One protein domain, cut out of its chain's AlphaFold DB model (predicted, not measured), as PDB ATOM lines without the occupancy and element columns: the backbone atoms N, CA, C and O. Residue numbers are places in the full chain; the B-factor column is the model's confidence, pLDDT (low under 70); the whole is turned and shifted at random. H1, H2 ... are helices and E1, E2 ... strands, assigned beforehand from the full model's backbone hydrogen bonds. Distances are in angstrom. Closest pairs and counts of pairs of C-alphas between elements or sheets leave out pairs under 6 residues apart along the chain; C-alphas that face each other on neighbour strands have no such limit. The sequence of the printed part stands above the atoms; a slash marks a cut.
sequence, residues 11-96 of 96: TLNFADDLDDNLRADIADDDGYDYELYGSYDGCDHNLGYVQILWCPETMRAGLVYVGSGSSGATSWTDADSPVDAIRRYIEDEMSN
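This is residues 11 to 96 of the 96 residues of an uncharacterized protein of Desulfovibrio desulfuricans (UniProt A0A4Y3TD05). A strongly twisted sheet of four antiparallel strands has one helix on each of its two faces: H2 packs slantwise on one, and H1, shorter and at a greater height, runs along the strands on the other. The ends of the printed part extend beyond H1 and H2, and residues 91 to 96, of which 91 to 93 belong to H2, stick out free. The printed part has 86 residues, with two named helices and four named strands in the order H1, E1, E2, E3, E4, H2; the sheet's order is E1, E2, E3, E4, and the class is mixed, helices and strands. The whole is compact, with a radius of gyration of the C-alphas of 12.3 A and spans of 35 by 27 by 21 A.

The strands E1, residues 35 to 39, E2, residues 48 to 55, E3, residues 60 to 67, and E4, residues 75 to 78, form a meander, each strand the antiparallel neighbour of the one before, and each successive pair is a hairpin. E1 and E4 are edge strands and are apart. Between E1 and E2, N 37 and O 52 are 2.8 A apart, within hydrogen-bond range; between E2 and E3, N 51 and O 64 are at 2.8 A; between E3 and E4, N 63 and O 75 are at 2.8 A. H2, residues 82 to 93, is on the sheet at a height of 8.0 A over it. It lies over E3, and on the local plane their lines stand at 59 degrees, only just slantwise to the strands. The closest C-alphas of E3 and H2 are those of Ala 61 and Ala 85, 6.2 A apart. H1, residues 20 to 27, is on the opposite face at a height of 10.1 A. It lies only just over E2 and E3, with 3 of its C-alphas on each, and runs along the strands, at 0 degrees to E2 on the local plane. Its closest C-alphas to E3 are those of Leu 22 and Val 64, 7.5 A apart. H1 and H2 are apart. In both helices every O i to N i+4 pair is within hydrogen-bond range.

E2 is 23.1 A long, from C-alpha 48 at (14.267, 32.576, 14.941), and E3 is 22.9 A. E1 measures 12.8 A and E4 10.4 A. H2 is 16.6 A long and ends with C-alpha 93 at (21.415, 37.178, 26.715). H1 is 10.3 A long and begins with C-alpha 20 at (11.320, 18.532, 20.629).

The C-alphas of Asp 30 and Asp 44, the two farthest apart, are 36.4 A from each other. The printed part has no cut and no long link. Mean pLDDT of the printed part is 70.8; 37 residues are under 70, among them 11 to 18, 38 to 48 and 93 to 96.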
ATOM      1  N   THR A  11      -0.468  32.707  22.867       58.50
ATOM      2  CA  THR A  11      -0.691  31.313  23.266       58.50
ATOM      3  C   THR A  11      -0.611  30.436  22.020       58.50
ATOM      4  O   THR A  11      -1.365  30.648  21.067       58.50
ATOM      5  N   LEU A  12       0.318  29.484  22.013       59.19
ATOM      6  CA  LEU A  12       0.480  28.522  20.926       59.19
ATOM      7  C   LEU A  12      -0.268  27.230  21.269       59.19
ATOM      8  O   LEU A  12      -0.416  26.871  22.438       59.19
ATOM      9  N   ASN A  13      -0.731  26.509  20.249       58.12
ATOM     10  CA  ASN A  13      -1.261  25.167  20.466       58.12
ATOM     11  C   ASN A  13      -0.090  24.204  20.703       58.12
ATOM     12  O   ASN A  13       0.722  23.973  19.813       58.12
ATOM     13  N   PHE A  14      -0.048  23.610  21.897       58.12
ATOM     14  CA  PHE A  14       0.989  22.681  22.369       58.12
ATOM     15  C   PHE A  14       1.381  21.555  21.401       58.12
ATOM     16  O   PHE A  14       2.508  21.065  21.446       58.12
ATOM     17  N   ALA A  15       0.446  21.087  20.575       53.28
ATOM     18  CA  ALA A  15       0.616  19.845  19.831       53.28
ATOM     19  C   ALA A  15       1.511  19.989  18.590       53.28
ATOM     20  O   ALA A  15       2.340  19.113  18.354       53.28
ATOM     21  N   ASP A  16       1.374  21.079  17.835       54.03
ATOM     22  CA  ASP A  16       1.952  21.170  16.487       54.03
ATOM     23  C   ASP A  16       3.211  22.049  16.412       54.03
ATOM     24  O   ASP A  16       4.055  21.813  15.550       54.03
ATOM     25  N   ASP A  17       3.387  22.997  17.342       58.81
ATOM     26  CA  ASP A  17       4.458  24.003  17.259       58.81
ATOM     27  C   ASP A  17       5.556  23.862  18.329       58.81
ATOM     28  O   ASP A  17       6.529  24.605  18.291       58.81
ATOM     29  N   LEU A  18       5.443  22.936  19.289       64.56
ATOM     30  CA  LEU A  18       6.428  22.795  20.372       64.56
ATOM     31  C   LEU A  18       7.738  22.143  19.883       64.56
ATOM     32  O   LEU A  18       7.697  21.095  19.228       64.56
ATOM     33  N   ASP A  19       8.881  22.737  20.248       70.62
ATOM     34  CA  ASP A  19      10.215  22.164  20.018       70.62
ATOM     35  C   ASP A  19      10.384  20.806  20.725       70.62
ATOM     36  O   ASP A  19       9.862  20.584  21.820       70.62
ATOM     37  N   ASP A  20      11.132  19.890  20.107       71.25
ATOM     38  CA  ASP A  20      11.320  18.532  20.629       71.25
ATOM     39  C   ASP A  20      12.029  18.503  21.992       71.25
ATOM     40  O   ASP A  20      11.747  17.608  22.791       71.25
ATOM     41  N   ASN A  21      12.895  19.477  22.299       67.69
ATOM     42  CA  ASN A  21      13.565  19.540  23.602       67.69
ATOM     43  C   ASN A  21      12.599  19.985  24.698       67.69
ATOM     44  O   ASN A  21      12.535  19.349  25.745       67.69
ATOM     45  N   LEU A  22      11.773  21.001  24.428       67.00
ATOM     46  CA  LEU A  22      10.710  21.389  25.356       67.00
ATOM     47  C   LEU A  22       9.709  20.251  25.556       67.00
ATOM     48  O   LEU A  22       9.266  20.021  26.676       67.00
ATOM     49  N   ARG A  23       9.373  19.517  24.488       71.81
ATOM     50  CA  ARG A  23       8.488  18.348  24.563       71.81
ATOM     51  C   ARG A  23       9.081  17.235  25.430       71.81
ATOM     52  O   ARG A  23       8.332  16.576  26.145       71.81
ATOM     53  N   ALA A  24      10.393  17.018  25.364       72.38
ATOM     54  CA  ALA A  24      11.081  16.045  26.208       72.38
ATOM     55  C   ALA A  24      11.122  16.495  27.676       72.38
ATOM     56  O   ALA A  24      10.798  15.697  28.551       72.38
ATOM     57  N   ASP A  25      11.435  17.768  27.931       71.06
ATOM     58  CA  ASP A  25      11.530  18.310  29.290       71.06
ATOM     59  C   ASP A  25      10.182  18.260  30.034       71.06
ATOM     60  O   ASP A  25      10.152  17.944  31.220       71.06
ATOM     61  N   ILE A  26       9.055  18.511  29.352       69.75
ATOM     62  CA  ILE A  26       7.718  18.399  29.970       69.75
ATOM     63  C   ILE A  26       7.230  16.965  30.119       69.75
ATOM     64  O   ILE A  26       6.432  16.685  31.005       69.75
ATOM     65  N   ALA A  27       7.656  16.056  29.238       68.06
ATOM     66  CA  ALA A  27       7.224  14.664  29.302       68.06
ATOM     67  C   ALA A  27       7.811  13.937  30.521       68.06
ATOM     68  O   ALA A  27       7.219  12.960  30.977       68.06
ATOM     69  N   ASP A  28       8.948  14.417  31.030       65.19
ATOM     70  CA  ASP A  28       9.592  13.925  32.255       65.19
ATOM     71  C   ASP A  28       9.069  14.617  33.528       65.19
ATOM     72  O   ASP A  28       9.350  14.163  34.640       65.19
ATOM     73  N   ASP A  29       8.297  15.698  33.388       64.50
ATOM     74  CA  ASP A  29       7.767  16.462  34.510       64.50
ATOM     75  C   ASP A  29       6.316  16.042  34.805       64.50
ATOM     76  O   ASP A  29       5.342  16.525  34.225       64.50
ATOM     77  N   ASP A  30       6.191  15.051  35.694       53.12
ATOM     78  CA  ASP A  30       4.940  14.398  36.094       53.12
ATOM     79  C   ASP A  30       3.943  15.388  36.746       53.12
ATOM     80  O   ASP A  30       3.851  15.509  37.971       53.12
ATOM     81  N   GLY A  31       3.113  16.036  35.924       58.41
ATOM     82  CA  GLY A  31       1.770  16.464  36.330       58.41
ATOM     83  C   GLY A  31       1.521  17.954  36.551       58.41
ATOM     84  O   GLY A  31       0.488  18.274  37.137       58.41
ATOM     85  N   TYR A  32       2.393  18.847  36.085       66.81
ATOM     86  CA  TYR A  32       2.085  20.280  36.069       66.81
ATOM     87  C   TYR A  32       1.389  20.698  34.772       66.81
ATOM     88  O   TYR A  32       1.786  20.290  33.677       66.81
ATOM     89  N   ASP A  33       0.373  21.553  34.895       70.75
ATOM     90  CA  ASP A  33      -0.221  22.208  33.734       70.75
ATOM     91  C   ASP A  33       0.704  23.341  33.278       70.75
ATOM     92  O   ASP A  33       0.946  24.325  33.986       70.75
ATOM     93  N   TYR A  34       1.235  23.192  32.071       70.44
ATOM     94  CA  TYR A  34       2.052  24.204  31.427       70.44
ATOM     95  C   TYR A  34       1.223  25.020  30.439       70.44
ATOM     96  O   TYR A  34       0.288  24.521  29.813       70.44
ATOM     97  N   GLU A  35       1.620  26.269  30.228       75.75
ATOM     98  CA  GLU A  35       1.094  27.151  29.192       75.75
ATOM     99  C   GLU A  35       2.211  27.507  28.202       75.75
ATOM    100  O   GLU A  35       3.256  28.032  28.591       75.75
ATOM    101  N   LEU A  36       2.004  27.199  26.916       71.69
ATOM    102  CA  LEU A  36       2.960  27.499  25.857       71.69
ATOM    103  C   LEU A  36       2.669  28.875  25.278       71.69
ATOM    104  O   LEU A  36       1.596  29.157  24.735       71.69
ATOM    105  N   TYR A  37       3.692  29.703  25.338       70.25
ATOM    106  CA  TYR A  37       3.702  31.061  24.861       70.25
ATOM    107  C   TYR A  37       4.793  31.216  23.803       70.25
ATOM    108  O   TYR A  37       5.944  30.851  24.012       70.25
ATOM    109  N   GLY A  38       4.447  31.771  22.649       65.69
ATOM    110  CA  GLY A  38       5.418  32.250  21.673       65.69
ATOM    111  C   GLY A  38       5.720  33.720  21.929       65.69
ATOM    112  O   GLY A  38       4.790  34.514  22.108       65.69
ATOM    113  N   SER A  39       6.997  34.104  21.924       66.44
ATOM    114  CA  SER A  39       7.365  35.515  21.810       66.44
ATOM    115  C   SER A  39       8.759  35.695  21.214       66.44
ATOM    116  O   SER A  39       9.723  35.109  21.691       66.44
ATOM    117  N   TYR A  40       8.857  36.557  20.212       58.38
ATOM    118  CA  TYR A  40       9.868  37.604  20.032       58.38
ATOM    119  C   TYR A  40       9.902  37.923  18.538       58.38
ATOM    120  O   TYR A  40      10.392  37.138  17.735       58.38
ATOM    121  N   ASP A  41       9.343  39.076  18.180       52.47
ATOM    122  CA  ASP A  41       9.232  39.574  16.805       52.47
ATOM    123  C   ASP A  41      10.232  40.732  16.585       52.47
ATOM    124  O   ASP A  41       9.895  41.825  16.132       52.47
ATOM    125  N   GLY A  42      11.461  40.550  17.086       46.97
ATOM    126  CA  GLY A  42      12.483  41.605  17.161       46.97
ATOM    127  C   GLY A  42      13.771  41.306  16.395       46.97
ATOM    128  O   GLY A  42      14.644  42.168  16.295       46.97
ATOM    129  N   CYS A  43      13.904  40.118  15.824       41.16
ATOM    130  CA  CYS A  43      14.937  39.780  14.859       41.16
ATOM    131  C   CYS A  43      14.227  39.220  13.629       41.16
ATOM    132  O   CYS A  43      13.288  38.449  13.768       41.16
ATOM    133  N   ASP A  44      14.629  39.702  12.453       46.09
ATOM    134  CA  ASP A  44      14.264  39.226  11.113       46.09
ATOM    135  C   ASP A  44      13.534  37.867  11.142       46.09
ATOM    136  O   ASP A  44      14.121  36.894  11.612       46.09
ATOM    137  N   HIS A  45      12.292  37.767  10.644       45.88
ATOM    138  CA  HIS A  45      11.471  36.527  10.657       45.88
ATOM    139  C   HIS A  45      12.188  35.288  10.076       45.88
ATOM    140  O   HIS A  45      11.704  34.166  10.183       45.88
ATOM    141  N   ASN A  46      13.354  35.485   9.462       49.34
ATOM    142  CA  ASN A  46      14.252  34.466   8.943       49.34
ATOM    143  C   ASN A  46      15.308  33.941   9.951       49.34
ATOM    144  O   ASN A  46      16.085  33.065   9.572       49.34
ATOM    145  N   LEU A  47      15.390  34.456  11.189       54.94
ATOM    146  CA  LEU A  47      16.468  34.138  12.147       54.94
ATOM    147  C   LEU A  47      16.036  33.286  13.354       54.94
ATOM    148  O   LEU A  47      16.836  32.451  13.789       54.94
ATOM    149  N   GLY A  48      14.803  33.409  13.853       67.31
ATOM    150  CA  GLY A  48      14.267  32.576  14.941       67.31
ATOM    151  C   GLY A  48      13.270  33.298  15.851       67.31
ATOM    152  O   GLY A  48      12.989  34.474  15.651       67.31
ATOM    153  N   TYR A  49      12.732  32.589  16.843       73.12
ATOM    154  CA  TYR A  49      11.799  33.082  17.863       73.12
ATOM    155  C   TYR A  49      12.026  32.355  19.197       73.12
ATOM    156  O   TYR A  49      12.605  31.273  19.205       73.12
ATOM    157  N   VAL A  50      11.584  32.910  20.332       77.06
ATOM    158  CA  VAL A  50      11.680  32.229  21.638       77.06
ATOM    159  C   VAL A  50      10.339  31.582  21.980       77.06
ATOM    160  O   VAL A  50       9.286  32.226  21.940       77.06
ATOM    161  N   GLN A  51      10.370  30.296  22.317       80.44
ATOM    162  CA  GLN A  51       9.250  29.608  22.949       80.44
ATOM    163  C   GLN A  51       9.414  29.687  24.461       80.44
ATOM    164  O   GLN A  51      10.506  29.478  24.986       80.44
ATOM    165  N   ILE A  52       8.321  29.995  25.148       81.94
ATOM    166  CA  ILE A  52       8.242  30.093  26.599       81.94
ATOM    167  C   ILE A  52       7.197  29.106  27.075       81.94
ATOM    168  O   ILE A  52       6.018  29.210  26.752       81.94
ATOM    169  N   LEU A  53       7.638  28.167  27.882       84.56
ATOM    170  CA  LEU A  53       6.797  27.251  28.607       84.56
ATOM    171  C   LEU A  53       6.647  27.774  30.034       84.56
ATOM    172  O   LEU A  53       7.629  27.863  30.764       84.56
ATOM    173  N   TRP A  54       5.439  28.141  30.437       85.50
ATOM    174  CA  TRP A  54       5.169  28.725  31.747       85.50
ATOM    175  C   TRP A  54       4.362  27.776  32.626       85.50
ATOM    176  O   TRP A  54       3.320  27.286  32.202       85.50
ATOM    177  N   CYS A  55       4.810  27.556  33.860       85.44
ATOM    178  CA  CYS A  55       4.057  26.840  34.883       85.44
ATOM    179  C   CYS A  55       3.532  27.834  35.931       85.44
ATOM    180  O   CYS A  55       4.311  28.300  36.774       85.44
ATOM    181  N   PRO A  56       2.227  28.157  35.935       82.25
ATOM    182  CA  PRO A  56       1.654  29.053  36.937       82.25
ATOM    183  C   PRO A  56       1.685  28.460  38.352       82.25
ATOM    184  O   PRO A  56       1.694  29.211  39.324       82.25
ATOM    185  N   GLU A  57       1.718  27.131  38.487       82.69
ATOM    186  CA  GLU A  57       1.731  26.451  39.788       82.69
ATOM    187  C   GLU A  57       3.066  26.601  40.522       82.69
ATOM    188  O   GLU A  57       3.093  26.783  41.739       82.69
ATOM    189  N   THR A  58       4.175  26.542  39.784       84.94
ATOM    190  CA  THR A  58       5.533  26.629  40.346       84.94
ATOM    191  C   THR A  58       6.172  28.000  40.157       84.94
ATOM    192  O   THR A  58       7.247  28.246  40.699       84.94
ATOM    193  N   MET A  59       5.505  28.902  39.433       87.38
ATOM    194  CA  MET A  59       6.033  30.205  39.025       87.38
ATOM    195  C   MET A  59       7.376  30.089  38.287       87.38
ATOM    196  O   MET A  59       8.320  30.852  38.509       87.38
ATOM    197  N   ARG A  60       7.460  29.099  37.395       86.31
ATOM    198  CA  ARG A  60       8.686  28.751  36.676       86.31
ATOM    199  C   ARG A  60       8.464  28.749  35.173       86.31
ATOM    200  O   ARG A  60       7.427  28.297  34.690       86.31
ATOM    201  N   ALA A  61       9.452  29.246  34.436       86.81
ATOM    202  CA  ALA A  61       9.442  29.304  32.984       86.81
ATOM    203  C   ALA A  61      10.631  28.543  32.385       86.81
ATOM    204  O   ALA A  61      11.771  28.736  32.812       86.81
ATOM    205  N   GLY A  62      10.367  27.727  31.369       86.38
ATOM    206  CA  GLY A  62      11.370  27.191  30.452       86.38
ATOM    207  C   GLY A  62      11.369  28.008  29.166       86.38
ATOM    208  O   GLY A  62      10.315  28.214  28.570       86.38
ATOM    209  N   LEU A  63      12.524  28.502  28.736       84.25
ATOM    210  CA  LEU A  63      12.676  29.277  27.508       84.25
ATOM    211  C   LEU A  63      13.623  28.559  26.557       84.25
ATOM    212  O   LEU A  63      14.712  28.157  26.957       84.25
ATOM    213  N   VAL A  64      13.242  28.444  25.290       80.94
ATOM    214  CA  VAL A  64      14.118  27.923  24.237       80.94
ATOM    215  C   VAL A  64      14.070  28.848  23.033       80.94
ATOM    216  O   VAL A  64      13.005  29.279  22.591       80.94
ATOM    217  N   TYR A  65      15.237  29.164  22.484       78.50
ATOM    218  CA  TYR A  65      15.323  29.841  21.199       78.50
ATOM    219  C   TYR A  65      15.130  28.814  20.079       78.50
ATOM    220  O   TYR A  65      15.832  27.809  20.030       78.50
ATOM    221  N   VAL A  66      14.208  29.054  19.156       75.81
ATOM    222  CA  VAL A  66      13.929  28.210  17.989       75.81
ATOM    223  C   VAL A  66      14.296  29.002  16.742       75.81
ATOM    224  O   VAL A  66      13.627  29.966  16.380       75.81
ATOM    225  N   GLY A  67      15.386  28.630  16.073       71.62
ATOM    226  CA  GLY A  67      15.918  29.405  14.955       71.62
ATOM    227  C   GLY A  67      17.193  28.825  14.358       71.62
ATOM    228  O   GLY A  67      17.739  27.832  14.845       71.62
ATOM    229  N   SER A  68      17.687  29.461  13.295       60.19
ATOM    230  CA  SER A  68      18.927  29.038  12.637       60.19
ATOM    231  C   SER A  68      20.118  29.302  13.562       60.19
ATOM    232  O   SER A  68      20.386  30.447  13.916       60.19
ATOM    233  N   GLY A  69      20.817  28.240  13.974       59.19
ATOM    234  CA  GLY A  69      21.919  28.317  14.942       59.19
ATOM    235  C   GLY A  69      21.518  28.084  16.402       59.19
ATOM    236  O   GLY A  69      22.381  28.191  17.271       59.19
ATOM    237  N   SER A  70      20.257  27.735  16.681       66.69
ATOM    238  CA  SER A  70      19.867  27.314  18.026       66.69
ATOM    239  C   SER A  70      20.548  26.003  18.427       66.69
ATOM    240  O   SER A  70      20.629  25.061  17.636       66.69
ATOM    241  N   SER A  71      21.006  25.937  19.676       63.56
ATOM    242  CA  SER A  71      21.466  24.706  20.321       63.56
ATOM    243  C   SER A  71      20.316  23.842  20.853       63.56
ATOM    244  O   SER A  71      20.574  22.725  21.293       63.56
ATOM    245  N   GLY A  72      19.074  24.347  20.836       67.50
ATOM    246  CA  GLY A  72      17.913  23.684  21.438       67.50
ATOM    247  C   GLY A  72      17.972  23.600  22.967       67.50
ATOM    248  O   GLY A  72      17.226  22.836  23.567       67.50
ATOM    249  N   ALA A  73      18.876  24.343  23.614       74.56
ATOM    250  CA  ALA A  73      19.017  24.308  25.063       74.56
ATOM    251  C   ALA A  73      17.888  25.094  25.744       74.56
ATOM    252  O   ALA A  73      17.737  26.296  25.511       74.56
ATOM    253  N   THR A  74      17.138  24.423  26.617       80.38
ATOM    254  CA  THR A  74      16.142  25.061  27.478       80.38
ATOM    255  C   THR A  74      16.836  25.799  28.622       80.38
ATOM    256  O   THR A  74      17.559  25.200  29.423       80.38
ATOM    257  N   SER A  75      16.602  27.104  28.727       83.88
ATOM    258  CA  SER A  75      16.967  27.903  29.895       83.88
ATOM    259  C   SER A  75      15.787  27.961  30.856       83.88
ATOM    260  O   SER A  75      14.686  28.349  30.474       83.88
ATOM    261  N   TRP A  76      16.006  27.569  32.107       85.50
ATOM    262  CA  TRP A  76      14.968  27.569  33.134       85.50
ATOM    263  C   TRP A  76      15.168  28.732  34.092       85.50
ATOM    264  O   TRP A  76      16.256  28.905  34.641       85.50
ATOM    265  N   THR A  77      14.106  29.488  34.344       86.94
ATOM    266  CA  THR A  77      14.132  30.633  35.254       86.94
ATOM    267  C   THR A  77      12.862  30.700  36.089       86.94
ATOM    268  O   THR A  77      11.783  30.309  35.640       86.94
ATOM    269  N   ASP A  78      12.991  31.211  37.306       88.88
ATOM    270  CA  ASP A  78      11.839  31.583  38.118       88.88
ATOM    271  C   ASP A  78      11.350  32.952  37.626       88.88
ATOM    272  O   ASP A  78      12.148  33.878  37.429       88.88
ATOM    273  N   ALA A  79      10.048  33.101  37.401       86.06
ATOM    274  CA  ALA A  79       9.444  34.334  36.896       86.06
ATOM    275  C   ALA A  79       8.108  34.587  37.583       86.06
ATOM    276  O   ALA A  79       7.508  33.661  38.098       86.06
ATOM    277  N   ASP A  80       7.623  35.826  37.603       86.88
ATOM    278  CA  ASP A  80       6.276  36.112  38.128       86.88
ATOM    279  C   ASP A  80       5.192  35.974  37.040       86.88
ATOM    280  O   ASP A  80       3.994  35.956  37.317       86.88
ATOM    281  N   SER A  81       5.609  35.932  35.770       83.81
ATOM    282  CA  SER A  81       4.740  35.801  34.598       83.81
ATOM    283  C   SER A  81       5.547  35.403  33.350       83.81
ATOM    284  O   SER A  81       6.765  35.610  33.330       83.81
ATOM    285  N   PRO A  82       4.894  34.952  32.260       81.50
ATOM    286  CA  PRO A  82       5.570  34.688  30.985       81.50
ATOM    287  C   PRO A  82       6.329  35.909  30.446       81.50
ATOM    288  O   PRO A  82       7.428  35.786  29.917       81.50
ATOM    289  N   VAL A  83       5.767  37.112  30.619       81.94
ATOM    290  CA  VAL A  83       6.389  38.374  30.182       81.94
ATOM    291  C   VAL A  83       7.657  38.676  30.984       81.94
ATOM    292  O   VAL A  83       8.661  39.104  30.419       81.94
ATOM    293  N   ASP A  84       7.626  38.440  32.294       84.50
ATOM    294  CA  ASP A  84       8.791  38.619  33.163       84.50
ATOM    295  C   ASP A  84       9.897  37.599  32.840       84.50
ATOM    296  O   ASP A  84      11.068  37.970  32.794       84.50
ATOM    297  N   ALA A  85       9.527  36.359  32.495       85.06
ATOM    298  CA  ALA A  85      10.466  35.341  32.025       85.06
ATOM    299  C   ALA A  85      11.203  35.776  30.746       85.06
ATOM    300  O   ALA A  85      12.431  35.716  30.689       85.06
ATOM    301  N   ILE A  86      10.466  36.277  29.745       79.19
ATOM    302  CA  ILE A  86      11.036  36.802  28.491       79.19
ATOM    303  C   ILE A  86      11.981  37.966  28.769       79.19
ATOM    304  O   ILE A  86      13.088  38.018  28.231       79.19
ATOM    305  N   ARG A  87      11.544  38.909  29.613       81.19
ATOM    306  CA  ARG A  87      12.339  40.087  29.958       81.19
ATOM    307  C   ARG A  87      13.674  39.678  30.572       81.19
ATOM    308  O   ARG A  87      14.703  40.175  30.135       81.19
ATOM    309  N   ARG A  88      13.654  38.743  31.528       82.69
ATOM    310  CA  ARG A  88      14.864  38.211  32.172       82.69
ATOM    311  C   ARG A  88      15.772  37.499  31.181       82.69
ATOM    312  O   ARG A  88      16.965  37.762  31.180       82.69
ATOM    313  N   TYR A  89      15.214  36.650  30.323       78.88
ATOM    314  CA  TYR A  89      15.986  35.920  29.318       78.88
ATOM    315  C   TYR A  89      16.720  36.856  28.351       78.88
ATOM    316  O   TYR A  89      17.907  36.683  28.106       78.88
ATOM    317  N   ILE A  90      16.045  37.894  27.852       73.31
ATOM    318  CA  ILE A  90      16.670  38.878  26.960       73.31
ATOM    319  C   ILE A  90      17.684  39.747  27.714       73.31
ATOM    320  O   ILE A  90      18.734  40.055  27.162       73.31
ATOM    321  N   GLU A  91      17.392  40.157  28.953       75.75
ATOM    322  CA  GLU A  91      18.339  40.909  29.790       75.75
ATOM    323  C   GLU A  91      19.629  40.107  30.063       75.75
ATOM    324  O   GLU A  91      20.713  40.697  30.075       75.75
ATOM    325  N   ASP A  92      19.520  38.787  30.235       72.81
ATOM    326  CA  ASP A  92      20.648  37.870  30.451       72.81
ATOM    327  C   ASP A  92      21.451  37.644  29.154       72.81
ATOM    328  O   ASP A  92      22.661  37.861  29.134       72.81
ATOM    329  N   GLU A  93      20.779  37.345  28.035       67.50
ATOM    330  CA  GLU A  93      21.415  37.178  26.715       67.50
ATOM    331  C   GLU A  93      22.080  38.468  26.201       67.50
ATOM    332  O   GLU A  93      23.137  38.418  25.584       67.50
ATOM    333  N   MET A  94      21.497  39.643  26.465       57.38
ATOM    334  CA  MET A  94      22.078  40.941  26.079       57.38
ATOM    335  C   MET A  94      23.255  41.371  26.966       57.38
ATOM    336  O   MET A  94      23.982  42.301  26.606       57.38
ATOM    337  N   SER A  95      23.415  40.759  28.141       56.22
ATOM    338  CA  SER A  95      24.519  41.045  29.067       56.22
ATOM    339  C   SER A  95      25.752  40.165  28.833       56.22
ATOM    340  O   SER A  95      26.784  40.419  29.462       56.22
ATOM    341  N   ASN A  96      25.658  39.160  27.957       49.34
ATOM    342  CA  ASN A  96      26.702  38.174  27.663       49.34
ATOM    343  C   ASN A  96      27.411  38.470  26.328       49.34
ATOM    344  O   ASN A  96      28.639  38.229  26.247       49.34
TER     345      ASN A  96